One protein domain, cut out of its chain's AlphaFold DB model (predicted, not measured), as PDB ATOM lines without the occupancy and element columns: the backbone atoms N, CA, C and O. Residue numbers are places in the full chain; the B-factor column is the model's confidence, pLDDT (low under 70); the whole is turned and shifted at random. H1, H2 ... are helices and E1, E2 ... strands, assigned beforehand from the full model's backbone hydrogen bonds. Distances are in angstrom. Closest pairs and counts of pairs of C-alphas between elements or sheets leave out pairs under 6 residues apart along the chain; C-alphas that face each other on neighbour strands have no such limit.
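What this domain is: This is residues 2 to 189 of the 263 residues of the protein "ANK_REP_REGION domain-containing protein" of Heligmosomoides polygyrus (UniProt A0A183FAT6). A small sheet of three short strands, E1, E5 and E4, lies among loops to one side of a stack of short helices, in which H1, H3, H6 and H9 make one row and H2, H4, H7 and H10 a second row beside it. The hairpin of E2 and E3 follows H7, and the first part of H11, the last helix, is next to it. The 188 printed residues have eleven named helices and five named strands, in the order H1 to H5, E1, H6, H7, E2 to E5, H8 to H11; the class is mostly helix and both sheets are antiparallel. The whole is compact, with a radius of gyration of the C-alphas of 17.5 A and spans of 50 by 46 by 31 A.

How they stand to each other: Start at the sheet, where E5, residues 131 to 133, is the inner strand and E1, residues 64 to 66, and E4, residues 122 to 125, are the edge strands. Look for N 132 and O 65, 2.7 A apart, between E5 and E1, and N 133 and O 124, 2.8 A apart, between E5 and E4. Go next to the hub, H6, residues 77 to 84. It touches H3, residues 33 to 39, at C-alphas Asp 35 and Pro 77, 6.2 A; H9, residues 164 to 168, at Arg 79 and Pro 164, 5.9 A; and, only just, with 3 pairs of C-alphas within 8 A, H5, residues 55 to 59, at Met 59 and Pro 77, 5.6 A. With H7, residues 86 to 95, it forms a helical hairpin, closest at C-alphas Leu 81 and Ala 89, 5.5 A. H7 touches H4, residues 43 to 51, the same way at a shallow tilt of 5 degrees, closest at C-alphas Arg 47 and Ile 88, 6.2 A, and H10, residues 172 to 175, at Glu 90 and Leu 174, 6.4 A. Farther out, H1, residues 2 to 7, touches H3 at C-alphas His 2 and Ala 33, 4.5 A, and H2, residues 10 to 18, touches H4 at Asp 10 and Val 45, 4.8 A. H8, residues 156 to 162, touches no helix. H11, residues 178 to 189, is close to H7 but not clearly touching, with C-alphas Phe 93 and Leu 179 6.5 A apart. In the hairpin of E2, residues 97 to 100, and E3, residues 110 to 113, find N 112 and O 98, 2.8 A apart. Every O i to N i+4 pair is within hydrogen-bond range in H1 to H9 and H11; H10 is too short for one.

Where its parts are: Find C-alpha 2 at (-51.445, -13.229, 21.330), where H1 begins. H7 is 14.5 A long, and E2 10.1 A. H11 runs 16.2 A to C-alpha 189 at (-15.794, 1.751, 39.545).

The domain as a whole: The printed part has no cut. Long links join H2 to H3 and E5 to H8. The C-alphas farthest apart are Asp 105 and Asp 128, 51.4 A. Residues 62 to 63 are under 70 in pLDDT.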
ATOM      1  N   HIS A   2     -51.212 -14.666  21.594       91.62
ATOM      2  CA  HIS A   2     -51.445 -13.229  21.330       91.62
ATOM      3  C   HIS A   2     -52.867 -12.725  21.612       91.62
ATOM      4  O   HIS A   2     -53.033 -11.761  22.347       91.62
ATOM      5  N   LEU A   3     -53.898 -13.395  21.079       92.00
ATOM      6  CA  LEU A   3     -55.294 -12.990  21.284       92.00
ATOM      7  C   LEU A   3     -55.724 -13.066  22.755       92.00
ATOM      8  O   LEU A   3     -56.361 -12.144  23.252       92.00
ATOM      9  N   ALA A   4     -55.350 -14.137  23.461       93.06
ATOM     10  CA  ALA A   4     -55.654 -14.288  24.883       93.06
ATOM     11  C   ALA A   4     -54.931 -13.217  25.713       93.06
ATOM     12  O   ALA A   4     -55.531 -12.623  26.607       93.06
ATOM     13  N   SER A   5     -53.678 -12.908  25.359       93.50
ATOM     14  CA  SER A   5     -52.895 -11.868  26.020       93.50
ATOM     15  C   SER A   5     -53.447 -10.466  25.775       93.50
ATOM     16  O   SER A   5     -53.547  -9.681  26.711       93.50
ATOM     17  N   ALA A   6     -53.881 -10.172  24.549       93.69
ATOM     18  CA  ALA A   6     -54.485  -8.894  24.183       93.69
ATOM     19  C   ALA A   6     -55.871  -8.675  24.811       93.69
ATOM     20  O   ALA A   6     -56.306  -7.535  24.923       93.69
ATOM     21  N   LYS A   7     -56.584  -9.746  25.177       93.88
ATOM     22  CA  LYS A   7     -57.894  -9.673  25.844       93.88
ATOM     23  C   LYS A   7     -57.816  -9.798  27.367       93.88
ATOM     24  O   LYS A   7     -58.840  -9.649  28.027       93.88
ATOM     25  N   GLY A   8     -56.634 -10.076  27.918       93.56
ATOM     26  CA  GLY A   8     -56.435 -10.178  29.362       93.56
ATOM     27  C   GLY A   8     -56.900 -11.496  29.977       93.56
ATOM     28  O   GLY A   8     -57.186 -11.532  31.167       93.56
ATOM     29  N   HIS A   9     -57.009 -12.572  29.195       94.94
ATOM     30  CA  HIS A   9     -57.463 -13.876  29.691       94.94
ATOM     31  C   HIS A   9     -56.304 -14.673  30.305       94.94
ATOM     32  O   HIS A   9     -55.744 -15.567  29.668       94.94
ATOM     33  N   ASP A  10     -55.950 -14.353  31.546       94.06
ATOM     34  CA  ASP A  10     -54.842 -14.949  32.301       94.06
ATOM     35  C   ASP A  10     -54.960 -16.476  32.448       94.06
ATOM     36  O   ASP A  10     -53.994 -17.185  32.167       94.06
ATOM     37  N   ALA A  11     -56.144 -17.002  32.777       94.56
ATOM     38  CA  ALA A  11     -56.359 -18.445  32.918       94.56
ATOM     39  C   ALA A  11     -56.115 -19.207  31.602       94.56
ATOM     40  O   ALA A  11     -55.498 -20.271  31.591       94.56
ATOM     41  N   ILE A  12     -56.549 -18.633  30.473       94.50
ATOM     42  CA  ILE A  12     -56.327 -19.212  29.140       94.50
ATOM     43  C   ILE A  12     -54.846 -19.126  28.771       94.50
ATOM     44  O   ILE A  12     -54.302 -20.059  28.185       94.50
ATOM     45  N   VAL A  13     -54.181 -18.018  29.107       94.06
ATOM     46  CA  VAL A  13     -52.741 -17.855  28.879       94.06
ATOM     47  C   VAL A  13     -51.960 -18.918  29.647       94.06
ATOM     48  O   VAL A  13     -51.150 -19.593  29.025       94.06
ATOM     49  N   ARG A  14     -52.249 -19.134  30.936       93.44
ATOM     50  CA  ARG A  14     -51.614 -20.194  31.739       93.44
ATOM     51  C   ARG A  14     -51.829 -21.578  31.129       93.44
ATOM     52  O   ARG A  14     -50.855 -22.258  30.847       93.44
ATOM     53  N   LEU A  15     -53.070 -21.926  30.781       94.19
ATOM     54  CA  LEU A  15     -53.375 -23.208  30.136       94.19
ATOM     55  C   LEU A  15     -52.611 -23.403  28.814       94.19
ATOM     56  O   LEU A  15     -52.143 -24.495  28.507       94.19
ATOM     57  N   LEU A  16     -52.480 -22.348  28.007       92.19
ATOM     58  CA  LEU A  16     -51.711 -22.406  26.762       92.19
ATOM     59  C   LEU A  16     -50.211 -22.585  27.022       92.19
ATOM     60  O   LEU A  16     -49.557 -23.299  26.262       92.19
ATOM     61  N   LEU A  17     -49.671 -21.945  28.062       91.25
ATOM     62  CA  LEU A  17     -48.278 -22.116  28.477       91.25
ATOM     63  C   LEU A  17     -48.022 -23.549  28.958       91.25
ATOM     64  O   LEU A  17     -47.056 -24.158  28.505       91.25
ATOM     65  N   ASP A  18     -48.930 -24.111  29.758       90.88
ATOM     66  CA  ASP A  18     -48.857 -25.494  30.251       90.88
ATOM     67  C   ASP A  18     -48.889 -26.515  29.100       90.88
ATOM     68  O   ASP A  18     -48.210 -27.540  29.136       90.88
ATOM     69  N   CYS A  19     -49.619 -26.210  28.025       91.56
ATOM     70  CA  CYS A  19     -49.652 -27.010  26.797       91.56
ATOM     71  C   CYS A  19     -48.417 -26.832  25.887       91.56
ATOM     72  O   CYS A  19     -48.405 -27.358  24.772       91.56
ATOM     73  N   GLY A  20     -47.397 -26.074  26.304       87.25
ATOM     74  CA  GLY A  20     -46.174 -25.862  25.525       87.25
ATOM     75  C   GLY A  20     -46.339 -24.895  24.348       87.25
ATOM     76  O   GLY A  20     -45.675 -25.042  23.319       87.25
ATOM     77  N   ALA A  21     -47.236 -23.909  24.454       87.88
ATOM     78  CA  ALA A  21     -47.393 -22.902  23.408       87.88
ATOM     79  C   ALA A  21     -46.085 -22.135  23.146       87.88
ATOM     80  O   ALA A  21     -45.347 -21.757  24.054       87.88
ATOM     81  N   THR A  22     -45.835 -21.830  21.873       86.94
ATOM     82  CA  THR A  22     -44.694 -21.002  21.469       86.94
ATOM     83  C   THR A  22     -44.925 -19.547  21.876       86.94
ATOM     84  O   THR A  22     -45.827 -18.881  21.364       86.94
ATOM     85  N   ILE A  23     -44.105 -19.054  22.806       86.50
ATOM     86  CA  ILE A  23     -44.244 -17.705  23.372       86.50
ATOM     87  C   ILE A  23     -43.457 -16.627  22.619       86.50
ATOM     88  O   ILE A  23     -43.819 -15.457  22.681       86.50
ATOM     89  N   ASP A  24     -42.418 -17.025  21.881       82.88
ATOM     90  CA  ASP A  24     -41.518 -16.141  21.118       82.88
ATOM     91  C   ASP A  24     -42.172 -15.537  19.867       82.88
ATOM     92  O   ASP A  24     -41.698 -14.526  19.342       82.88
ATOM     93  N   ARG A  25     -43.254 -16.168  19.389       87.38
ATOM     94  CA  ARG A  25     -43.920 -15.794  18.141       87.38
ATOM     95  C   ARG A  25     -44.311 -14.322  18.193       87.38
ATOM     96  O   ARG A  25     -44.747 -13.831  19.230       87.38
ATOM     97  N   ARG A  26     -44.208 -13.653  17.047       87.06
ATOM     98  CA  ARG A  26     -44.564 -12.241  16.879       87.06
ATOM     99  C   ARG A  26     -45.755 -12.079  15.954       87.06
ATOM    100  O   ARG A  26     -45.964 -12.906  15.065       87.06
ATOM    101  N   ASP A  27     -46.530 -11.030  16.190       87.06
ATOM    102  CA  ASP A  27     -47.594 -10.602  15.288       87.06
ATOM    103  C   ASP A  27     -47.030  -9.898  14.035       87.06
ATOM    104  O   ASP A  27     -45.819  -9.718  13.878       87.06
ATOM    105  N   GLU A  28     -47.922  -9.478  13.138       85.50
ATOM    106  CA  GLU A  28     -47.578  -8.748  11.907       85.50
ATOM    107  C   GLU A  28     -46.869  -7.408  12.176       85.50
ATOM    108  O   GLU A  28     -46.154  -6.895  11.317       85.50
ATOM    109  N   ASN A  29     -47.012  -6.864  13.388       82.62
ATOM    110  CA  ASN A  29     -46.366  -5.633  13.836       82.62
ATOM    111  C   ASN A  29     -45.040  -5.897  14.571       82.62
ATOM    112  O   ASN A  29     -44.439  -4.966  15.112       82.62
ATOM    113  N   GLY A  30     -44.587  -7.151  14.638       84.44
ATOM    114  CA  GLY A  30     -43.378  -7.544  15.359       84.44
ATOM    115  C   GLY A  30     -43.517  -7.541  16.886       84.44
ATOM    116  O   GLY A  30     -42.493  -7.616  17.575       84.44
ATOM    117  N   LYS A  31     -44.739  -7.457  17.424       86.75
ATOM    118  CA  LYS A  31     -45.048  -7.476  18.860       86.75
ATOM    119  C   LYS A  31     -45.177  -8.906  19.364       86.75
ATOM    120  O   LYS A  31     -45.747  -9.766  18.698       86.75
ATOM    121  N   THR A  32     -44.668  -9.140  20.565       89.75
ATOM    122  CA  THR A  32     -44.834 -10.408  21.285       89.75
ATOM    123  C   THR A  32     -46.165 -10.449  22.041       89.75
ATOM    124  O   THR A  32     -46.825  -9.426  22.248       89.75
ATOM    125  N   ALA A  33     -46.556 -11.626  22.535       91.38
ATOM    126  CA  ALA A  33     -47.708 -11.751  23.432       91.38
ATOM    127  C   ALA A  33     -47.575 -10.871  24.696       91.38
ATOM    128  O   ALA A  33     -48.578 -10.351  25.186       91.38
ATOM    129  N   LEU A  34     -46.342 -10.664  25.180       92.56
ATOM    130  CA  LEU A  34     -46.044  -9.788  26.311       92.56
ATOM    131  C   LEU A  34     -46.264  -8.312  25.957       92.56
ATOM    132  O   LEU A  34     -46.892  -7.595  26.730       92.56
ATOM    133  N   ASP A  35     -45.818  -7.867  24.779       91.25
ATOM    134  CA  ASP A  35     -46.049  -6.493  24.315       91.25
ATOM    135  C   ASP A  35     -47.542  -6.146  24.283       91.25
ATOM    136  O   ASP A  35     -47.936  -5.087  24.767       91.25
ATOM    137  N   LEU A  36     -48.373  -7.057  23.764       91.75
ATOM    138  CA  LEU A  36     -49.826  -6.870  23.705       91.75
ATOM    139  C   LEU A  36     -50.458  -6.824  25.099       91.75
ATOM    140  O   LEU A  36     -51.344  -6.007  25.345       91.75
ATOM    141  N   ALA A  37     -49.997  -7.679  26.018       93.62
ATOM    142  CA  ALA A  37     -50.453  -7.650  27.403       93.62
ATOM    143  C   ALA A  37     -50.102  -6.313  28.070       93.62
ATOM    144  O   ALA A  37     -50.941  -5.733  28.759       93.62
ATOM    145  N   ILE A  38     -48.890  -5.800  27.833       93.81
ATOM    146  CA  ILE A  38     -48.432  -4.558  28.454       93.81
ATOM    147  C   ILE A  38     -49.178  -3.342  27.900       93.81
ATOM    148  O   ILE A  38     -49.634  -2.494  28.668       93.81
ATOM    149  N   GLU A  39     -49.323  -3.263  26.578       91.62
ATOM    150  CA  GLU A  39     -50.007  -2.156  25.899       91.62
ATOM    151  C   GLU A  39     -51.483  -2.057  26.293       91.62
ATOM    152  O   GLU A  39     -51.987  -0.951  26.489       91.62
ATOM    153  N   ASN A  40     -52.145  -3.200  26.492       92.69
ATOM    154  CA  ASN A  40     -53.549  -3.256  26.907       92.69
ATOM    155  C   ASN A  40     -53.745  -3.211  28.431       92.69
ATOM    156  O   ASN A  40     -54.878  -3.239  28.907       92.69
ATOM    157  N   GLY A  41     -52.665  -3.123  29.212       94.25
ATOM    158  CA  GLY A  41     -52.745  -2.976  30.665       94.25
ATOM    159  C   GLY A  41     -53.019  -4.279  31.434       94.25
ATOM    160  O   GLY A  41     -53.405  -4.239  32.602       94.25
ATOM    161  N   HIS A  42     -52.833  -5.445  30.813       95.81
ATOM    162  CA  HIS A  42     -53.139  -6.750  31.400       95.81
ATOM    163  C   HIS A  42     -51.983  -7.296  32.246       95.81
ATOM    164  O   HIS A  42     -51.218  -8.170  31.835       95.81
ATOM    165  N   ARG A  43     -51.904  -6.785  33.475       95.31
ATOM    166  CA  ARG A  43     -50.893  -7.122  34.484       95.31
ATOM    167  C   ARG A  43     -50.734  -8.621  34.755       95.31
ATOM    168  O   ARG A  43     -49.631  -9.143  34.655       95.31
ATOM    169  N   GLU A  44     -51.825  -9.325  35.058       95.38
ATOM    170  CA  GLU A  44     -51.772 -10.750  35.434       95.38
ATOM    171  C   GLU A  44     -51.312 -11.647  34.280       95.38
ATOM    172  O   GLU A  44     -50.600 -12.630  34.485       95.38
ATOM    173  N   VAL A  45     -51.647 -11.265  33.045       95.12
ATOM    174  CA  VAL A  45     -51.127 -11.919  31.841       95.12
ATOM    175  C   VAL A  45     -49.625 -11.684  31.705       95.12
ATOM    176  O   VAL A  45     -48.889 -12.634  31.443       95.12
ATOM    177  N   ALA A  46     -49.162 -10.440  31.869       95.06
ATOM    178  CA  ALA A  46     -47.739 -10.119  31.790       95.06
ATOM    179  C   ALA A  46     -46.940 -10.896  32.847       95.06
ATOM    180  O   ALA A  46     -45.890 -11.454  32.529       95.06
ATOM    181  N   ARG A  47     -47.483 -11.021  34.064       95.38
ATOM    182  CA  ARG A  47     -46.901 -11.832  35.136       95.38
ATOM    183  C   ARG A  47     -46.814 -13.309  34.752       95.38
ATOM    184  O   ARG A  47     -45.732 -13.876  34.807       95.38
ATOM    185  N   ALA A  48     -47.910 -13.906  34.276       93.62
ATOM    186  CA  ALA A  48     -47.919 -15.308  33.848       93.62
ATOM    187  C   ALA A  48     -46.901 -15.598  32.726       93.62
ATOM    188  O   ALA A  48     -46.261 -16.646  32.719       93.62
ATOM    189  N   LEU A  49     -46.724 -14.660  31.788       92.50
ATOM    190  CA  LEU A  49     -45.730 -14.781  30.716       92.50
ATOM    191  C   LEU A  49     -44.292 -14.700  31.245       92.50
ATOM    192  O   LEU A  49     -43.443 -15.479  30.816       92.50
ATOM    193  N   VAL A  50     -44.019 -13.783  32.178       93.25
ATOM    194  CA  VAL A  50     -42.698 -13.636  32.812       93.25
ATOM    195  C   VAL A  50     -42.365 -14.822  33.708       93.25
ATOM    196  O   VAL A  50     -41.201 -15.207  33.784       93.25
ATOM    197  N   ASP A  51     -43.355 -15.429  34.358       92.06
ATOM    198  CA  ASP A  51     -43.145 -16.576  35.243       92.06
ATOM    199  C   ASP A  51     -42.766 -17.855  34.480       92.06
ATOM    200  O   ASP A  51     -42.065 -18.690  35.046       92.06
ATOM    201  N   SER A  52     -43.117 -17.961  33.195       89.44
ATOM    202  CA  SER A  52     -42.789 -19.118  32.350       89.44
ATOM    203  C   SER A  52     -41.281 -19.391  32.206       89.44
ATOM    204  O   SER A  52     -40.452 -18.480  32.278       89.44
ATOM    205  N   ASP A  53     -40.912 -20.644  31.928       85.06
ATOM    206  CA  ASP A  53     -39.504 -21.057  31.788       85.06
ATOM    207  C   ASP A  53     -38.788 -20.350  30.628       85.06
ATOM    208  O   ASP A  53     -37.619 -19.976  30.725       85.06
ATOM    209  N   ASN A  54     -39.511 -20.093  29.537       85.38
ATOM    210  CA  ASN A  54     -38.966 -19.489  28.322       85.38
ATOM    211  C   ASN A  54     -39.002 -17.946  28.327       85.38
ATOM    212  O   ASN A  54     -38.810 -17.324  27.280       85.38
ATOM    213  N   TRP A  55     -39.226 -17.306  29.481       88.62
ATOM    214  CA  TRP A  55     -39.389 -15.851  29.613       88.62
ATOM    215  C   TRP A  55     -38.282 -15.012  28.942       88.62
ATOM    216  O   TRP A  55     -38.520 -13.885  28.517       88.62
ATOM    217  N   LEU A  56     -37.057 -15.527  28.807       88.12
ATOM    218  CA  LEU A  56     -35.978 -14.781  28.156       88.12
ATOM    219  C   LEU A  56     -36.258 -14.554  26.660       88.12
ATOM    220  O   LEU A  56     -35.922 -13.504  26.113       88.12
ATOM    221  N   ALA A  57     -36.923 -15.509  26.004       86.06
ATOM    222  CA  ALA A  57     -37.241 -15.428  24.583       86.06
ATOM    223  C   ALA A  57     -38.245 -14.302  24.279       86.06
ATOM    224  O   ALA A  57     -38.090 -13.593  23.283       86.06
ATOM    225  N   ILE A  58     -39.220 -14.066  25.167       86.56
ATOM    226  CA  ILE A  58     -40.178 -12.951  25.028       86.56
ATOM    227  C   ILE A  58     -39.535 -11.585  25.292       86.56
ATOM    228  O   ILE A  58     -40.020 -10.579  24.780       86.56
ATOM    229  N   MET A  59     -38.433 -11.539  26.050       86.44
ATOM    230  CA  MET A  59     -37.700 -10.299  26.330       86.44
ATOM    231  C   MET A  59     -36.733  -9.899  25.221       86.44
ATOM    232  O   MET A  59     -36.269  -8.756  25.209       86.44
ATOM    233  N   SER A  60     -36.429 -10.810  24.294       80.88
ATOM    234  CA  SER A  60     -35.481 -10.546  23.219       80.88
ATOM    235  C   SER A  60     -35.951  -9.356  22.369       80.88
ATOM    236  O   SER A  60     -37.031  -9.402  21.761       80.88
ATOM    237  N   PRO A  61     -35.187  -8.250  22.306       70.25
ATOM    238  CA  PRO A  61     -35.479  -7.185  21.369       70.25
ATOM    239  C   PRO A  61     -35.197  -7.729  19.971       70.25
ATOM    240  O   PRO A  61     -34.114  -8.229  19.699       70.25
ATOM    241  N   THR A  62     -36.176  -7.655  19.078       64.69
ATOM    242  CA  THR A  62     -36.031  -8.230  17.729       64.69
ATOM    243  C   THR A  62     -36.464  -7.247  16.637       64.69
ATOM    244  O   THR A  62     -36.676  -7.612  15.483       64.69
ATOM    245  N   GLY A  63     -36.555  -5.965  17.002       68.81
ATOM    246  CA  GLY A  63     -36.796  -4.871  16.072       68.81
ATOM    247  C   GLY A  63     -35.527  -4.486  15.317       68.81
ATOM    248  O   GLY A  63     -34.425  -4.496  15.878       68.81
ATOM    249  N   LYS A  64     -35.703  -4.121  14.050       75.81
ATOM    250  CA  LYS A  64     -34.707  -3.405  13.258       75.81
ATOM    251  C   LYS A  64     -34.882  -1.917  13.516       75.81
ATOM    252  O   LYS A  64     -36.008  -1.425  13.517       75.81
ATOM    253  N   VAL A  65     -33.782  -1.214  13.738       82.81
ATOM    254  CA  VAL A  65     -33.800   0.245  13.885       82.81
ATOM    255  C   VAL A  65     -33.065   0.832  12.683       82.81
ATOM    256  O   VAL A  65     -31.950   0.389  12.419       82.81
ATOM    257  N   PRO A  66     -33.646   1.765  11.911       83.75
ATOM    258  CA  PRO A  66     -32.924   2.388  10.805       83.75
ATOM    259  C   PRO A  66     -31.665   3.085  11.326       83.75
ATOM    260  O   PRO A  66     -31.655   3.617  12.428       83.75
ATOM    261  N   THR A  67     -30.576   3.090  10.567       81.25
ATOM    262  CA  THR A  67     -29.359   3.812  10.970       81.25
ATOM    263  C   THR A  67     -29.470   5.308  10.694       81.25
ATOM    264  O   THR A  67     -30.068   5.713   9.698       81.25
ATOM    265  N   GLY A  68     -28.808   6.122  11.516       73.75
ATOM    266  CA  GLY A  68     -28.694   7.569  11.336       73.75
ATOM    267  C   GLY A  68     -29.520   8.361  12.345       73.75
ATOM    268  O   GLY A  68     -30.177   7.794  13.220       73.75
ATOM    269  N   ARG A  69     -29.512   9.688  12.214       72.38
ATOM    270  CA  ARG A  69     -30.218  10.583  13.132       72.38
ATOM    271  C   ARG A  69     -31.728  10.483  12.932       72.38
ATOM    272  O   ARG A  69     -32.277  11.033  11.982       72.38
ATOM    273  N   HIS A  70     -32.402   9.812  13.855       74.44
ATOM    274  CA  HIS A  70     -33.857   9.763  13.914       74.44
ATOM    275  C   HIS A  70     -34.343   9.953  15.354       74.44
ATOM    276  O   HIS A  70     -33.706   9.521  16.314       74.44
ATOM    277  N   SER A  71     -35.505  10.595  15.487       73.75
ATOM    278  CA  SER A  71     -36.145  10.899  16.778       73.75
ATOM    279  C   SER A  71     -36.859   9.683  17.399       73.75
ATOM    280  O   SER A  71     -37.430   9.757  18.485       73.75
ATOM    281  N   LEU A  72     -36.859   8.538  16.706       75.62
ATOM    282  CA  LEU A  72     -37.579   7.351  17.158       75.62
ATOM    283  C   LEU A  72     -36.901   6.742  18.388       75.62
ATOM    284  O   LEU A  72     -35.741   6.335  18.369       75.62
ATOM    285  N   ALA A  73     -37.671   6.654  19.464       79.38
ATOM    286  CA  ALA A  73     -37.285   5.955  20.669       79.38
ATOM    287  C   ALA A  73     -37.270   4.440  20.409       79.38
ATOM    288  O   ALA A  73     -38.264   3.863  19.972       79.38
ATOM    289  N   ARG A  74     -36.156   3.770  20.728       84.56
ATOM    290  CA  ARG A  74     -36.122   2.306  20.796       84.56
ATOM    291  C   ARG A  74     -37.028   1.825  21.925       84.56
ATOM    292  O   ARG A  74     -36.837   2.208  23.079       84.56
ATOM    293  N   VAL A  75     -37.972   0.954  21.600       84.19
ATOM    294  CA  VAL A  75     -38.871   0.351  22.583       84.19
ATOM    295  C   VAL A  75     -38.524  -1.126  22.717       84.19
ATOM    296  O   VAL A  75     -38.522  -1.860  21.732       84.19
ATOM    297  N   THR A  76     -38.202  -1.559  23.933       89.12
ATOM    298  CA  THR A  76     -37.957  -2.967  24.263       89.12
ATOM    299  C   THR A  76     -39.002  -3.453  25.266       89.12
ATOM    300  O   THR A  76     -39.539  -2.626  26.012       89.12
ATOM    301  N   PRO A  77     -39.294  -4.769  25.321       90.44
ATOM    302  CA  PRO A  77     -40.244  -5.318  26.290       90.44
ATOM    303  C   PRO A  77     -39.906  -4.907  27.730       90.44
ATOM    304  O   PRO A  77     -40.786  -4.517  28.493       90.44
ATOM    305  N   MET A  78     -38.613  -4.870  28.060       92.25
ATOM    306  CA  MET A  78     -38.123  -4.436  29.367       92.25
ATOM    307  C   MET A  78     -38.385  -2.961  29.659       92.25
ATOM    308  O   MET A  78     -38.842  -2.637  30.751       92.25
ATOM    309  N   ARG A  79     -38.169  -2.058  28.694       91.88
ATOM    310  CA  ARG A  79     -38.503  -0.632  28.869       91.88
ATOM    311  C   ARG A  79     -40.004  -0.437  29.096       91.88
ATOM    312  O   ARG A  79     -40.381   0.300  30.003       91.88
ATOM    313  N   LYS A  80     -40.851  -1.145  28.335       91.06
ATOM    314  CA  LYS A  80     -42.312  -1.109  28.522       91.06
ATOM    315  C   LYS A  80     -42.727  -1.640  29.897       91.06
ATOM    316  O   LYS A  80     -43.602  -1.051  30.526       91.06
ATOM    317  N   LEU A  81     -42.106  -2.725  30.369       93.31
ATOM    318  CA  LEU A  81     -42.364  -3.270  31.703       93.31
ATOM    319  C   LEU A  81     -41.982  -2.286  32.800       93.31
ATOM    320  O   LEU A  81     -42.803  -2.018  33.663       93.31
ATOM    321  N   ILE A  82     -40.788  -1.699  32.740       93.31
ATOM    322  CA  ILE A  82     -40.349  -0.703  33.726       93.31
ATOM    323  C   ILE A  82     -41.338   0.471  33.790       93.31
ATOM    324  O   ILE A  82     -41.649   0.953  34.875       93.31
ATOM    325  N   GLU A  83     -41.842   0.927  32.640       91.69
ATOM    326  CA  GLU A  83     -42.760   2.067  32.573       91.69
ATOM    327  C   GLU A  83     -44.182   1.741  33.062       91.69
ATOM    328  O   GLU A  83     -44.813   2.576  33.709       91.69
ATOM    329  N   LYS A  84     -44.713   0.554  32.739       92.62
ATOM    330  CA  LYS A  84     -46.119   0.191  33.007       92.62
ATOM    331  C   LYS A  84     -46.314  -0.692  34.238       92.62
ATOM    332  O   LYS A  84     -47.317  -0.544  34.931       92.62
ATOM    333  N   PHE A  85     -45.386  -1.609  34.490       94.06
ATOM    334  CA  PHE A  85     -45.461  -2.658  35.512       94.06
ATOM    335  C   PHE A  85     -44.111  -2.831  36.224       94.06
ATOM    336  O   PHE A  85     -43.420  -3.836  36.014       94.06
ATOM    337  N   PRO A  86     -43.710  -1.853  37.058       93.25
ATOM    338  CA  PRO A  86     -42.413  -1.866  37.733       93.25
ATOM    339  C   PRO A  86     -42.191  -3.132  38.574       93.25
ATOM    340  O   PRO A  86     -41.115  -3.717  38.559       93.25
ATOM    341  N   ASP A  87     -43.223  -3.611  39.250       92.56
ATOM    342  CA  ASP A  87     -43.180  -4.823  40.066       92.56
ATOM    343  C   ASP A  87     -42.953  -6.107  39.247       92.56
ATOM    344  O   ASP A  87     -42.269  -7.021  39.693       92.56
ATOM    345  N   ILE A  88     -43.484  -6.183  38.021       93.69
ATOM    346  CA  ILE A  88     -43.218  -7.317  37.128       93.69
ATOM    347  C   ILE A  88     -41.783  -7.220  36.603       93.69
ATOM    348  O   ILE A  88     -41.103  -8.237  36.490       93.69
ATOM    349  N   ALA A  89     -41.295  -6.008  36.317       94.00
ATOM    350  CA  ALA A  89     -39.900  -5.801  35.939       94.00
ATOM    351  C   ALA A  89     -38.925  -6.235  37.051       94.00
ATOM    352  O   ALA A  89     -37.866  -6.777  36.739       94.00
ATOM    353  N   GLU A  90     -39.294  -6.071  38.324       93.00
ATOM    354  CA  GLU A  90     -38.513  -6.568  39.464       93.00
ATOM    355  C   GLU A  90     -38.349  -8.096  39.429       93.00
ATOM    356  O   GLU A  90     -37.231  -8.589  39.562       93.00
ATOM    357  N   ILE A  91     -39.420  -8.843  39.134       92.62
ATOM    358  CA  ILE A  91     -39.360 -10.309  38.955       92.62
ATOM    359  C   ILE A  91     -38.412 -10.678  37.806       92.62
ATOM    360  O   ILE A  91     -37.660 -11.650  37.877       92.62
ATOM    361  N   VAL A  92     -38.418  -9.901  36.721       93.62
ATOM    362  CA  VAL A  92     -37.478 -10.138  35.619       93.62
ATOM    363  C   VAL A  92     -36.038  -9.890  36.068       93.62
ATOM    364  O   VAL A  92     -35.147 -10.672  35.740       93.62
ATOM    365  N   PHE A  93     -35.796  -8.832  36.844       93.12
ATOM    366  CA  PHE A  93     -34.465  -8.532  37.361       93.12
ATOM    367  C   PHE A  93     -33.962  -9.590  38.334       93.12
ATOM    368  O   PHE A  93     -32.779  -9.924  38.267       93.12
ATOM    369  N   SER A  94     -34.823 -10.160  39.179       92.38
ATOM    370  CA  SER A  94     -34.427 -11.259  40.063       92.38
ATOM    371  C   SER A  94     -34.029 -12.499  39.257       92.38
ATOM    372  O   SER A  94     -33.039 -13.147  39.577       92.38
ATOM    373  N   LYS A  95     -34.720 -12.784  38.142       92.25
ATOM    374  CA  LYS A  95     -34.356 -13.872  37.213       92.25
ATOM    375  C   LYS A  95     -33.054 -13.622  36.433       92.25
ATOM    376  O   LYS A  95     -32.482 -14.564  35.881       92.25
ATOM    377  N   CYS A  96     -32.579 -12.378  36.366       92.31
ATOM    378  CA  CYS A  96     -31.293 -12.016  35.759       92.31
ATOM    379  C   CYS A  96     -30.092 -12.175  36.705       92.31
ATOM    380  O   CYS A  96     -28.960 -11.969  36.257       92.31
ATOM    381  N   VAL A  97     -30.321 -12.518  37.974       93.19
ATOM    382  CA  VAL A  97     -29.273 -12.798  38.961       93.19
ATOM    383  C   VAL A  97     -29.213 -14.305  39.190       93.19
ATOM    384  O   VAL A  97     -30.231 -14.942  39.460       93.19
ATOM    385  N   ARG A  98     -28.023 -14.893  39.055       91.69
ATOM    386  CA  ARG A  98     -27.776 -16.307  39.362       91.69
ATOM    387  C   ARG A  98     -26.720 -16.408  40.443       91.69
ATOM    388  O   ARG A  98     -25.658 -15.816  40.302       91.69
ATOM    389  N   TYR A  99     -27.003 -17.175  41.484       89.25
ATOM    390  CA  TYR A  99     -26.038 -17.477  42.532       89.25
ATOM    391  C   TYR A  99     -25.463 -18.866  42.284       89.25
ATOM    392  O   TYR A  99     -26.200 -19.798  41.955       89.25
ATOM    393  N   TYR A 100     -24.152 -18.982  42.423       88.12
ATOM    394  CA  TYR A 100     -23.429 -20.241  42.381       88.12
ATOM    395  C   TYR A 100     -22.796 -20.457  43.753       88.12
ATOM    396  O   TYR A 100     -22.187 -19.531  44.283       88.12
ATOM    397  N   GLY A 101     -22.948 -21.663  44.308       85.44
ATOM    398  CA  GLY A 101     -22.542 -22.001  45.676       85.44
ATOM    399  C   GLY A 101     -23.732 -22.080  46.638       85.44
ATOM    400  O   GLY A 101     -24.723 -21.372  46.466       85.44
ATOM    401  N   ASP A 102     -23.631 -22.969  47.628       80.50
ATOM    402  CA  ASP A 102     -24.707 -23.247  48.592       80.50
ATOM    403  C   ASP A 102     -24.657 -22.327  49.826       80.50
ATOM    404  O   ASP A 102     -25.688 -22.074  50.450       80.50
ATOM    405  N   ASP A 103     -23.470 -21.814  50.164       84.94
ATOM    406  CA  ASP A 103     -23.223 -20.978  51.341       84.94
ATOM    407  C   ASP A 103     -22.646 -19.613  50.919       84.94
ATOM    408  O   ASP A 103     -21.598 -19.585  50.273       84.94
ATOM    409  N   PRO A 104     -23.290 -18.481  51.268       81.12
ATOM    410  CA  PRO A 104     -22.782 -17.136  50.990       81.12
ATOM    411  C   PRO A 104     -21.389 -16.838  51.561       81.12
ATOM    412  O   PRO A 104     -20.708 -15.950  51.042       81.12
ATOM    413  N   ASP A 105     -20.987 -17.544  52.619       83.94
ATOM    414  CA  ASP A 105     -19.684 -17.376  53.267       83.94
ATOM    415  C   ASP A 105     -18.595 -18.274  52.643       83.94
ATOM    416  O   ASP A 105     -17.415 -18.163  52.999       83.94
ATOM    417  N   ASP A 106     -18.955 -19.142  51.690       89.44
ATOM    418  CA  ASP A 106     -17.998 -19.959  50.948       89.44
ATOM    419  C   ASP A 106     -17.207 -19.109  49.941       89.44
ATOM    420  O   ASP A 106     -17.728 -18.242  49.240       89.44
ATOM    421  N   PHE A 107     -15.918 -19.407  49.807       83.94
ATOM    422  CA  PHE A 107     -15.023 -18.764  48.849       83.94
ATOM    423  C   PHE A 107     -15.480 -18.951  47.394       83.94
ATOM    424  O   PHE A 107     -15.201 -18.107  46.540       83.94
ATOM    425  N   TYR A 108     -16.169 -20.057  47.105       84.12
ATOM    426  CA  TYR A 108     -16.710 -20.347  45.778       84.12
ATOM    427  C   TYR A 108     -18.074 -19.706  45.517       84.12
ATOM    428  O   TYR A 108     -18.592 -19.845  44.407       84.12
ATOM    429  N   PHE A 109     -18.647 -18.997  46.493       88.75
ATOM    430  CA  PHE A 109     -19.893 -18.285  46.290       88.75
ATOM    431  C   PHE A 109     -19.686 -17.077  45.379       88.75
ATOM    432  O   PHE A 109     -18.926 -16.153  45.682       88.75
ATOM    433  N   PHE A 110     -20.390 -17.052  44.250       87.81
ATOM    434  CA  PHE A 110     -20.427 -15.871  43.396       87.81
ATOM    435  C   PHE A 110     -21.799 -15.672  42.763       87.81
ATOM    436  O   PHE A 110     -22.519 -16.614  42.437       87.81
ATOM    437  N   ALA A 111     -22.143 -14.402  42.563       88.94
ATOM    438  CA  ALA A 111     -23.335 -13.994  41.842       88.94
ATOM    439  C   ALA A 111     -22.959 -13.563  40.421       88.94
ATOM    440  O   ALA A 111     -22.111 -12.686  40.222       88.94
ATOM    441  N   GLU A 112     -23.604 -14.165  39.430       90.88
ATOM    442  CA  GLU A 112     -23.556 -13.749  38.037       90.88
ATOM    443  C   GLU A 112     -24.742 -12.831  37.742       90.88
ATOM    444  O   GLU A 112     -25.901 -13.154  38.011       90.88
ATOM    445  N   TYR A 113     -24.442 -11.678  37.154       91.56
ATOM    446  CA  TYR A 113     -25.422 -10.651  36.837       91.56
ATOM    447  C   TYR A 113     -25.524 -10.478  35.326       91.56
ATOM    448  O   TYR A 113     -24.552 -10.091  34.673       91.56
ATOM    449  N   ASN A 114     -26.710 -10.705  34.766       89.50
ATOM    450  CA  ASN A 114     -26.954 -10.466  33.349       89.50
ATOM    451  C   ASN A 114     -27.541  -9.065  33.118       89.50
ATOM    452  O   ASN A 114     -28.715  -8.807  33.386       89.50
ATOM    453  N   PHE A 115     -26.727  -8.164  32.568       89.00
ATOM    454  CA  PHE A 115     -27.126  -6.782  32.290       89.00
ATOM    455  C   PHE A 115     -27.690  -6.554  30.880       89.00
ATOM    456  O   PHE A 115     -28.086  -5.429  30.576       89.00
ATOM    457  N   ALA A 116     -27.768  -7.579  30.024       86.44
ATOM    458  CA  ALA A 116     -28.111  -7.429  28.602       86.44
ATOM    459  C   ALA A 116     -29.480  -6.768  28.352       86.44
ATOM    460  O   ALA A 116     -29.693  -6.123  27.328       86.44
ATOM    461  N   LEU A 117     -30.408  -6.914  29.300       88.38
ATOM    462  CA  LEU A 117     -31.748  -6.331  29.240       88.38
ATOM    463  C   LEU A 117     -31.798  -4.839  29.612       88.38
ATOM    464  O   LEU A 117     -32.734  -4.145  29.216       88.38
ATOM    465  N   ILE A 118     -30.821  -4.357  30.386       88.38
ATOM    466  CA  ILE A 118     -30.776  -2.988  30.926       88.38
ATOM    467  C   ILE A 118     -29.744  -2.137  30.176       88.38
ATOM    468  O   ILE A 118     -29.948  -0.932  30.020       88.38
ATOM    469  N   ASP A 119     -28.647  -2.742  29.713       85.88
ATOM    470  CA  ASP A 119     -27.615  -2.082  28.912       85.88
ATOM    471  C   ASP A 119     -27.760  -2.421  27.423       85.88
ATOM    472  O   ASP A 119     -26.946  -3.110  26.812       85.88
ATOM    473  N   ASP A 120     -28.855  -1.939  26.836       85.88
ATOM    474  CA  ASP A 120     -29.216  -2.157  25.434       85.88
ATOM    475  C   ASP A 120     -28.901  -0.939  24.546       85.88
ATOM    476  O   ASP A 120     -29.466  -0.782  23.463       85.88
ATOM    477  N   THR A 121     -28.004  -0.053  24.988       88.50
ATOM    478  CA  THR A 121     -27.696   1.209  24.291       88.50
ATOM    479  C   THR A 121     -27.101   0.974  22.902       88.50
ATOM    480  O   THR A 121     -27.472   1.656  21.942       88.50
ATOM    481  N   TYR A 122     -26.197   0.001  22.787       89.38
ATOM    482  CA  TYR A 122     -25.466  -0.295  21.559       89.38
ATOM    483  C   TYR A 122     -26.098  -1.451  20.774       89.38
ATOM    484  O   TYR A 122     -26.728  -2.348  21.332       89.38
ATOM    485  N   MET A 123     -25.932  -1.419  19.455       90.31
ATOM    486  CA  MET A 123     -26.431  -2.405  18.500       90.31
ATOM    487  C   MET A 123     -25.416  -2.614  17.380       90.31
ATOM    488  O   MET A 123     -24.587  -1.745  17.094       90.31
ATOM    489  N   MET A 124     -25.517  -3.751  16.697       91.06
ATOM    490  CA  MET A 124     -24.689  -4.030  15.529       91.06
ATOM    491  C   MET A 124     -25.386  -3.581  14.243       91.06
ATOM    492  O   MET A 124     -26.532  -3.959  14.022       91.06
ATOM    493  N   PRO A 125     -24.723  -2.826  13.354       90.88
ATOM    494  CA  PRO A 125     -25.277  -2.527  12.046       90.88
ATOM    495  C   PRO A 125     -25.328  -3.780  11.169       90.88
ATOM    496  O   PRO A 125     -24.448  -4.644  11.231       90.88
ATOM    497  N   SER A 126     -26.339  -3.834  10.307       90.88
ATOM    498  CA  SER A 126     -26.441  -4.775   9.201       90.88
ATOM    499  C   SER A 126     -25.229  -4.652   8.275       90.88
ATOM    500  O   SER A 126     -24.505  -3.648   8.283       90.88
ATOM    501  N   LYS A 127     -25.008  -5.675   7.444       88.06
ATOM    502  CA  LYS A 127     -23.910  -5.694   6.468       88.06
ATOM    503  C   LYS A 127     -23.952  -4.467   5.556       88.06
ATOM    504  O   LYS A 127     -22.908  -3.851   5.353       88.06
ATOM    505  N   ASP A 128     -25.156  -4.073   5.150       87.56
ATOM    506  CA  ASP A 128     -25.418  -2.933   4.262       87.56
ATOM    507  C   ASP A 128     -25.367  -1.580   4.990       87.56
ATOM    508  O   ASP A 128     -25.374  -0.527   4.362       87.56
ATOM    509  N   GLY A 129     -25.313  -1.591   6.328       83.88
ATOM    510  CA  GLY A 129     -25.191  -0.388   7.148       83.88
ATOM    511  C   GLY A 129     -26.440   0.492   7.213       83.88
ATOM    512  O   GLY A 129     -26.324   1.604   7.708       83.88
ATOM    513  N   THR A 130     -27.591   0.011   6.737       85.88
ATOM    514  CA  THR A 130     -28.881   0.731   6.698       85.88
ATOM    515  C   THR A 130     -29.749   0.518   7.938       85.88
ATOM    516  O   THR A 130     -30.606   1.339   8.262       85.88
ATOM    517  N   GLU A 131     -29.542  -0.595   8.637       88.75
ATOM    518  CA  GLU A 131     -30.332  -1.015   9.792       88.75
ATOM    519  C   GLU A 131     -29.410  -1.476  10.921       88.75
ATOM    520  O   GLU A 131     -28.328  -2.005  10.676       88.75
ATOM    521  N   LEU A 132     -29.852  -1.312  12.158       87.69
ATOM    522  CA  LEU A 132     -29.256  -1.866  13.362       87.69
ATOM    523  C   LEU A 132     -30.028  -3.121  13.762       87.69
ATOM    524  O   LEU A 132     -31.259  -3.126  13.853       87.69
ATOM    525  N   LEU A 133     -29.278  -4.185  14.013       86.31
ATOM    526  CA  LEU A 133     -29.757  -5.508  14.362       86.31
ATOM    527  C   LEU A 133     -29.688  -5.688  15.877       86.31
ATOM    528  O   LEU A 133     -28.634  -5.536  16.493       86.31
ATOM    529  N   SER A 134     -30.828  -6.027  16.468       79.38
ATOM    530  CA  SER A 134     -30.972  -6.306  17.900       79.38
ATOM    531  C   SER A 134     -30.624  -7.749  18.274       79.38
ATOM    532  O   SER A 134     -30.312  -8.019  19.429       79.38
ATOM    533  N   THR A 135     -30.614  -8.662  17.300       78.81
ATOM    534  CA  THR A 135     -30.328 -10.091  17.496       78.81
ATOM    535  C   THR A 135     -28.849 -10.406  17.704       78.81
ATOM    536  O   THR A 135     -28.511 -11.515  18.109       78.81
ATOM    537  N   VAL A 136     -27.954  -9.461  17.405       84.94
ATOM    538  CA  VAL A 136     -26.503  -9.659  17.479       84.94
ATOM    539  C   VAL A 136     -25.944  -8.834  18.628       84.94
ATOM    540  O   VAL A 136     -26.101  -7.614  18.644       84.94
ATOM    541  N   SER A 137     -25.242  -9.494  19.554       86.94
ATOM    542  CA  SER A 137     -24.570  -8.803  20.657       86.94
ATOM    543  C   SER A 137     -23.549  -7.783  20.124       86.94
ATOM    544  O   SER A 137     -22.729  -8.130  19.261       86.94
ATOM    545  N   PRO A 138     -23.568  -6.534  20.624       88.88
ATOM    546  CA  PRO A 138     -22.564  -5.526  20.297       88.88
ATOM    547  C   PRO A 138     -21.248  -5.739  21.057       88.88
ATOM    548  O   PRO A 138     -20.272  -5.055  20.755       88.88
ATOM    549  N   TYR A 139     -21.204  -6.673  22.009       88.69
ATOM    550  CA  TYR A 139     -20.023  -6.977  22.809       88.69
ATOM    551  C   TYR A 139     -19.341  -8.265  22.338       88.69
ATOM    552  O   TYR A 139     -19.969  -9.189  21.811       88.69
ATOM    553  N   ASN A 140     -18.027  -8.297  22.496       88.44
ATOM    554  CA  ASN A 140     -17.201  -9.487  22.359       88.44
ATOM    555  C   ASN A 140     -17.288 -10.359  23.623       88.44
ATOM    556  O   ASN A 140     -17.848  -9.945  24.637       88.44
ATOM    557  N   GLU A 141     -16.731 -11.567  23.563       85.88
ATOM    558  CA  GLU A 141     -16.703 -12.499  24.704       85.88
ATOM    559  C   GLU A 141     -15.884 -11.962  25.890       85.88
ATOM    560  O   GLU A 141     -16.167 -12.290  27.035       85.88
ATOM    561  N   ASP A 142     -14.924 -11.073  25.627       84.12
ATOM    562  CA  ASP A 142     -14.135 -10.353  26.635       84.12
ATOM    563  C   ASP A 142     -14.861  -9.117  27.212       84.12
ATOM    564  O   ASP A 142     -14.294  -8.375  28.014       84.12
ATOM    565  N   GLY A 143     -16.105  -8.862  26.791       80.50
ATOM    566  CA  GLY A 143     -16.905  -7.712  27.213       80.50
ATOM    567  C   GLY A 143     -16.547  -6.396  26.517       80.50
ATOM    568  O   GLY A 143     -17.160  -5.365  26.806       80.50
ATOM    569  N   THR A 144     -15.596  -6.393  25.578       87.00
ATOM    570  CA  THR A 144     -15.258  -5.182  24.820       87.00
ATOM    571  C   THR A 144     -16.316  -4.875  23.764       87.00
ATOM    572  O   THR A 144     -16.921  -5.768  23.165       87.00
ATOM    573  N   LEU A 145     -16.562  -3.586  23.522       90.00
ATOM    574  CA  LEU A 145     -17.501  -3.158  22.490       90.00
ATOM    575  C   LEU A 145     -16.903  -3.421  21.099       90.00
ATOM    576  O   LEU A 145     -15.779  -3.014  20.799       90.00
ATOM    577  N   ARG A 146     -17.668  -4.065  20.216       92.44
ATOM    578  CA  ARG A 146     -17.265  -4.313  18.826       92.44
ATOM    579  C   ARG A 146     -17.074  -2.993  18.084       92.44
ATOM    580  O   ARG A 146     -17.909  -2.101  18.173       92.44
ATOM    581  N   GLN A 147     -16.041  -2.905  17.244       89.56
ATOM    582  CA  GLN A 147     -15.679  -1.665  16.532       89.56
ATOM    583  C   GLN A 147     -16.810  -1.050  15.693       89.56
ATOM    584  O   GLN A 147     -16.872   0.162  15.522       89.56
ATOM    585  N   ARG A 148     -17.704  -1.878  15.142       90.56
ATOM    586  CA  ARG A 148     -18.836  -1.420  14.320       90.56
ATOM    587  C   ARG A 148     -20.099  -1.130  15.131       90.56
ATOM    588  O   ARG A 148     -21.080  -0.707  14.527       90.56
ATOM    589  N   ALA A 149     -20.110  -1.394  16.436       91.06
ATOM    590  CA  ALA A 149     -21.286  -1.169  17.259       91.06
ATOM    591  C   ALA A 149     -21.617   0.326  17.309       91.06
ATOM    592  O   ALA A 149     -20.740   1.177  17.448       91.06
ATOM    593  N   LYS A 150     -22.903   0.643  17.186       90.38
ATOM    594  CA  LYS A 150     -23.418   2.011  17.240       90.38
ATOM    595  C   LYS A 150     -24.554   2.089  18.241       90.38
ATOM    596  O   LYS A 150     -25.239   1.095  18.475       90.38
ATOM    597  N   ALA A 151     -24.748   3.261  18.835       90.31
ATOM    598  CA  ALA A 151     -25.955   3.514  19.605       90.31
ATOM    599  C   ALA A 151     -27.186   3.391  18.693       90.31
ATOM    600  O   ALA A 151     -27.092   3.600  17.483       90.31
ATOM    601  N   TYR A 152     -28.343   3.057  19.267       88.06
ATOM    602  CA  TYR A 152     -29.572   2.922  18.477       88.06
ATOM    603  C   TYR A 152     -30.056   4.241  17.849       88.06
ATOM    604  O   TYR A 152     -30.859   4.202  16.927       88.06
ATOM    605  N   SER A 153     -29.586   5.392  18.337       89.38
ATOM    606  CA  SER A 153     -29.825   6.712  17.752       89.38
ATOM    607  C   SER A 153     -28.580   7.584  17.921       89.38
ATOM    608  O   SER A 153     -27.871   7.466  18.922       89.38
ATOM    609  N   ASP A 154     -28.335   8.466  16.952       87.94
ATOM    610  CA  ASP A 154     -27.283   9.490  17.029       87.94
ATOM    611  C   ASP A 154     -27.692  10.676  17.924       87.94
ATOM    612  O   ASP A 154     -26.860  11.504  18.294       87.94
ATOM    613  N   ASP A 155     -28.981  10.789  18.262       90.56
ATOM    614  CA  ASP A 155     -29.487  11.835  19.144       90.56
ATOM    615  C   ASP A 155     -29.286  11.444  20.615       90.56
ATOM    616  O   ASP A 155     -29.980  10.573  21.155       90.56
ATOM    617  N   TYR A 156     -28.333  12.109  21.270       88.62
ATOM    618  CA  TYR A 156     -28.014  11.863  22.674       88.62
ATOM    619  C   TYR A 156     -29.227  12.047  23.592       88.62
ATOM    620  O   TYR A 156     -29.393  11.263  24.525       88.62
ATOM    621  N   ASP A 157     -30.101  13.020  23.328       90.56
ATOM    622  CA  ASP A 157     -31.256  13.272  24.189       90.56
ATOM    623  C   ASP A 157     -32.260  12.121  24.115       90.56
ATOM    624  O   ASP A 157     -32.841  11.732  25.135       90.56
ATOM    625  N   VAL A 158     -32.440  11.544  22.924       90.50
ATOM    626  CA  VAL A 158     -33.283  10.357  22.718       90.50
ATOM    627  C   VAL A 158     -32.679   9.150  23.428       90.50
ATOM    628  O   VAL A 158     -33.405   8.385  24.068       90.50
ATOM    629  N   VAL A 159     -31.358   8.975  23.355       90.69
ATOM    630  CA  VAL A 159     -30.664   7.883  24.052       90.69
ATOM    631  C   VAL A 159     -30.776   8.042  25.568       90.69
ATOM    632  O   VAL A 159     -31.199   7.117  26.256       90.69
ATOM    633  N   TYR A 160     -30.473   9.230  26.085       90.56
ATOM    634  CA  TYR A 160     -30.463   9.532  27.510       90.56
ATOM    635  C   TYR A 160     -31.850   9.409  28.149       90.56
ATOM    636  O   TYR A 160     -32.003   8.730  29.165       90.56
ATOM    637  N   LYS A 161     -32.880  10.032  27.555       90.62
ATOM    638  CA  LYS A 161     -34.245  10.035  28.119       90.62
ATOM    639  C   LYS A 161     -34.880   8.648  28.121       90.62
ATOM    640  O   LYS A 161     -35.648   8.338  29.026       90.62
ATOM    641  N   ASN A 162     -34.560   7.835  27.120       90.25
ATOM    642  CA  ASN A 162     -35.146   6.514  26.924       90.25
ATOM    643  C   ASN A 162     -34.277   5.380  27.510       90.25
ATOM    644  O   ASN A 162     -34.640   4.210  27.431       90.25
ATOM    645  N   HIS A 163     -33.122   5.698  28.104       89.94
ATOM    646  CA  HIS A 163     -32.272   4.703  28.750       89.94
ATOM    647  C   HIS A 163     -33.014   4.044  29.934       89.94
ATOM    648  O   HIS A 163     -33.559   4.771  30.770       89.94
ATOM    649  N   PRO A 164     -32.985   2.704  30.101       91.00
ATOM    650  CA  PRO A 164     -33.720   2.009  31.165       91.00
ATOM    651  C   PRO A 164     -33.462   2.568  32.571       91.00
ATOM    652  O   PRO A 164     -34.405   2.831  33.305       91.00
ATOM    653  N   LEU A 165     -32.200   2.852  32.924       90.62
ATOM    654  CA  LEU A 165     -31.847   3.510  34.200       90.62
ATOM    655  C   LEU A 165     -32.488   4.894  34.384       90.62
ATOM    656  O   LEU A 165     -32.840   5.255  35.502       90.62
ATOM    657  N   LYS A 166     -32.660   5.674  33.309       91.12
ATOM    658  CA  LYS A 166     -33.314   6.987  33.387       91.12
ATOM    659  C   LYS A 166     -34.821   6.846  33.576       91.12
ATOM    660  O   LYS A 166     -35.405   7.625  34.323       91.12
ATOM    661  N   ILE A 167     -35.433   5.850  32.936       90.19
ATOM    662  CA  ILE A 167     -36.852   5.521  33.123       90.19
ATOM    663  C   ILE A 167     -37.082   5.039  34.566       90.19
ATOM    664  O   ILE A 167     -37.962   5.559  35.250       90.19
ATOM    665  N   MET A 168     -36.221   4.143  35.062       90.81
ATOM    666  CA  MET A 168     -36.235   3.642  36.444       90.81
ATOM    667  C   MET A 168     -35.982   4.727  37.487       90.81
ATOM    668  O   MET A 168     -36.402   4.561  38.623       90.81
ATOM    669  N   ALA A 169     -35.354   5.852  37.132       88.00
ATOM    670  CA  ALA A 169     -35.135   6.949  38.072       88.00
ATOM    671  C   ALA A 169     -36.437   7.519  38.666       88.00
ATOM    672  O   ALA A 169     -36.400   8.189  39.691       88.00
ATOM    673  N   LYS A 170     -37.587   7.250  38.034       83.62
ATOM    674  CA  LYS A 170     -38.916   7.600  38.553       83.62
ATOM    675  C   LYS A 170     -39.473   6.580  39.558       83.62
ATOM    676  O   LYS A 170     -40.480   6.863  40.196       83.62
ATOM    677  N   CYS A 171     -38.859   5.404  39.680       81.62
ATOM    678  CA  CYS A 171     -39.321   4.278  40.488       81.62
ATOM    679  C   CYS A 171     -38.229   3.854  41.482       81.62
ATOM    680  O   CYS A 171     -37.345   3.063  41.152       81.62
ATOM    681  N   GLU A 172     -38.307   4.349  42.719       79.06
ATOM    682  CA  GLU A 172     -37.284   4.099  43.749       79.06
ATOM    683  C   GLU A 172     -37.099   2.608  44.082       79.06
ATOM    684  O   GLU A 172     -35.970   2.165  44.285       79.06
ATOM    685  N   GLY A 173     -38.175   1.812  44.056       83.56
ATOM    686  CA  GLY A 173     -38.107   0.372  44.342       83.56
ATOM    687  C   GLY A 173     -37.186  -0.396  43.386       83.56
ATOM    688  O   GLY A 173     -36.358  -1.189  43.825       83.56
ATOM    689  N   LEU A 174     -37.242  -0.095  42.083       87.19
ATOM    690  CA  LEU A 174     -36.418  -0.786  41.081       87.19
ATOM    691  C   LEU A 174     -34.948  -0.381  41.171       87.19
ATOM    692  O   LEU A 174     -34.068  -1.196  40.907       87.19
ATOM    693  N   LEU A 175     -34.670   0.869  41.547       86.56
ATOM    694  CA  LEU A 175     -33.304   1.360  41.732       86.56
ATOM    695  C   LEU A 175     -32.585   0.657  42.888       86.56
ATOM    696  O   LEU A 175     -31.367   0.481  42.837       86.56
ATOM    697  N   ALA A 176     -33.332   0.260  43.921       88.44
ATOM    698  CA  ALA A 176     -32.797  -0.451  45.075       88.44
ATOM    699  C   ALA A 176     -32.496  -1.933  44.789       88.44
ATOM    700  O   ALA A 176     -31.772  -2.560  45.569       88.44
ATOM    701  N   HIS A 177     -33.000  -2.481  43.679       92.31
ATOM    702  CA  HIS A 177     -32.790  -3.875  43.308       92.31
ATOM    703  C   HIS A 177     -31.296  -4.196  43.133       92.31
ATOM    704  O   HIS A 177     -30.521  -3.407  42.581       92.31
ATOM    705  N   GLU A 178     -30.889  -5.389  43.564       92.62
ATOM    706  CA  GLU A 178     -29.492  -5.834  43.587       92.62
ATOM    707  C   GLU A 178     -28.812  -5.738  42.217       92.62
ATOM    708  O   GLU A 178     -27.735  -5.157  42.107       92.62
ATOM    709  N   LEU A 179     -29.481  -6.204  41.155       92.56
ATOM    710  CA  LEU A 179     -28.995  -6.101  39.772       92.56
ATOM    711  C   LEU A 179     -28.657  -4.653  39.374       92.56
ATOM    712  O   LEU A 179     -27.605  -4.387  38.794       92.56
ATOM    713  N   VAL A 180     -29.534  -3.699  39.701       92.56
ATOM    714  CA  VAL A 180     -29.347  -2.285  39.344       92.56
ATOM    715  C   VAL A 180     -28.221  -1.675  40.177       92.56
ATOM    716  O   VAL A 180     -27.368  -0.966  39.638       92.56
ATOM    717  N   ARG A 181     -28.145  -2.015  41.468       92.00
ATOM    718  CA  ARG A 181     -27.041  -1.608  42.350       92.00
ATOM    719  C   ARG A 181     -25.697  -2.152  41.871       92.00
ATOM    720  O   ARG A 181     -24.722  -1.400  41.846       92.00
ATOM    721  N   ALA A 182     -25.641  -3.419  41.459       92.12
ATOM    722  CA  ALA A 182     -24.444  -4.046  40.907       92.12
ATOM    723  C   ALA A 182     -23.993  -3.337  39.622       92.12
ATOM    724  O   ALA A 182     -22.820  -2.980  39.497       92.12
ATOM    725  N   LEU A 183     -24.930  -3.032  38.718       91.81
ATOM    726  CA  LEU A 183     -24.649  -2.297  37.483       91.81
ATOM    727  C   LEU A 183     -24.115  -0.883  37.757       91.81
ATOM    728  O   LEU A 183     -23.110  -0.470  37.173       91.81
ATOM    729  N   LEU A 184     -24.760  -0.134  38.657       91.75
ATOM    730  CA  LEU A 184     -24.331   1.216  39.035       91.75
ATOM    731  C   LEU A 184     -22.947   1.197  39.687       91.75
ATOM    732  O   LEU A 184     -22.089   2.005  39.329       91.75
ATOM    733  N   LYS A 185     -22.694   0.237  40.583       92.62
ATOM    734  CA  LYS A 185     -21.383   0.038  41.213       92.62
ATOM    735  C   LYS A 185     -20.310  -0.294  40.176       92.62
ATOM    736  O   LYS A 185     -19.215   0.265  40.238       92.62
ATOM    737  N   HIS A 186     -20.622  -1.152  39.205       90.88
ATOM    738  CA  HIS A 186     -19.714  -1.488  38.113       90.88
ATOM    739  C   HIS A 186     -19.367  -0.251  37.266       90.88
ATOM    740  O   HIS A 186     -18.187   0.061  37.089       90.88
ATOM    741  N   LYS A 187     -20.370   0.523  36.824       90.50
ATOM    742  CA  LYS A 187     -20.160   1.759  36.040       90.50
ATOM    743  C   LYS A 187     -19.395   2.832  36.826       90.50
ATOM    744  O   LYS A 187     -18.521   3.505  36.269       90.50
ATOM    745  N   TRP A 188     -19.668   2.961  38.125       93.56
ATOM    746  CA  TRP A 188     -18.946   3.874  39.011       93.56
ATOM    747  C   TRP A 188     -17.467   3.502  39.147       93.56
ATOM    748  O   TRP A 188     -16.599   4.364  39.006       93.56
ATOM    749  N   ASN A 189     -17.167   2.221  39.371       92.62
ATOM    750  CA  ASN A 189     -15.794   1.751  39.545       92.62
ATOM    751  C   ASN A 189     -14.983   1.764  38.247       92.62
ATOM    752  O   ASN A 189     -13.777   2.003  38.299       92.62
TER     753      ASN A 189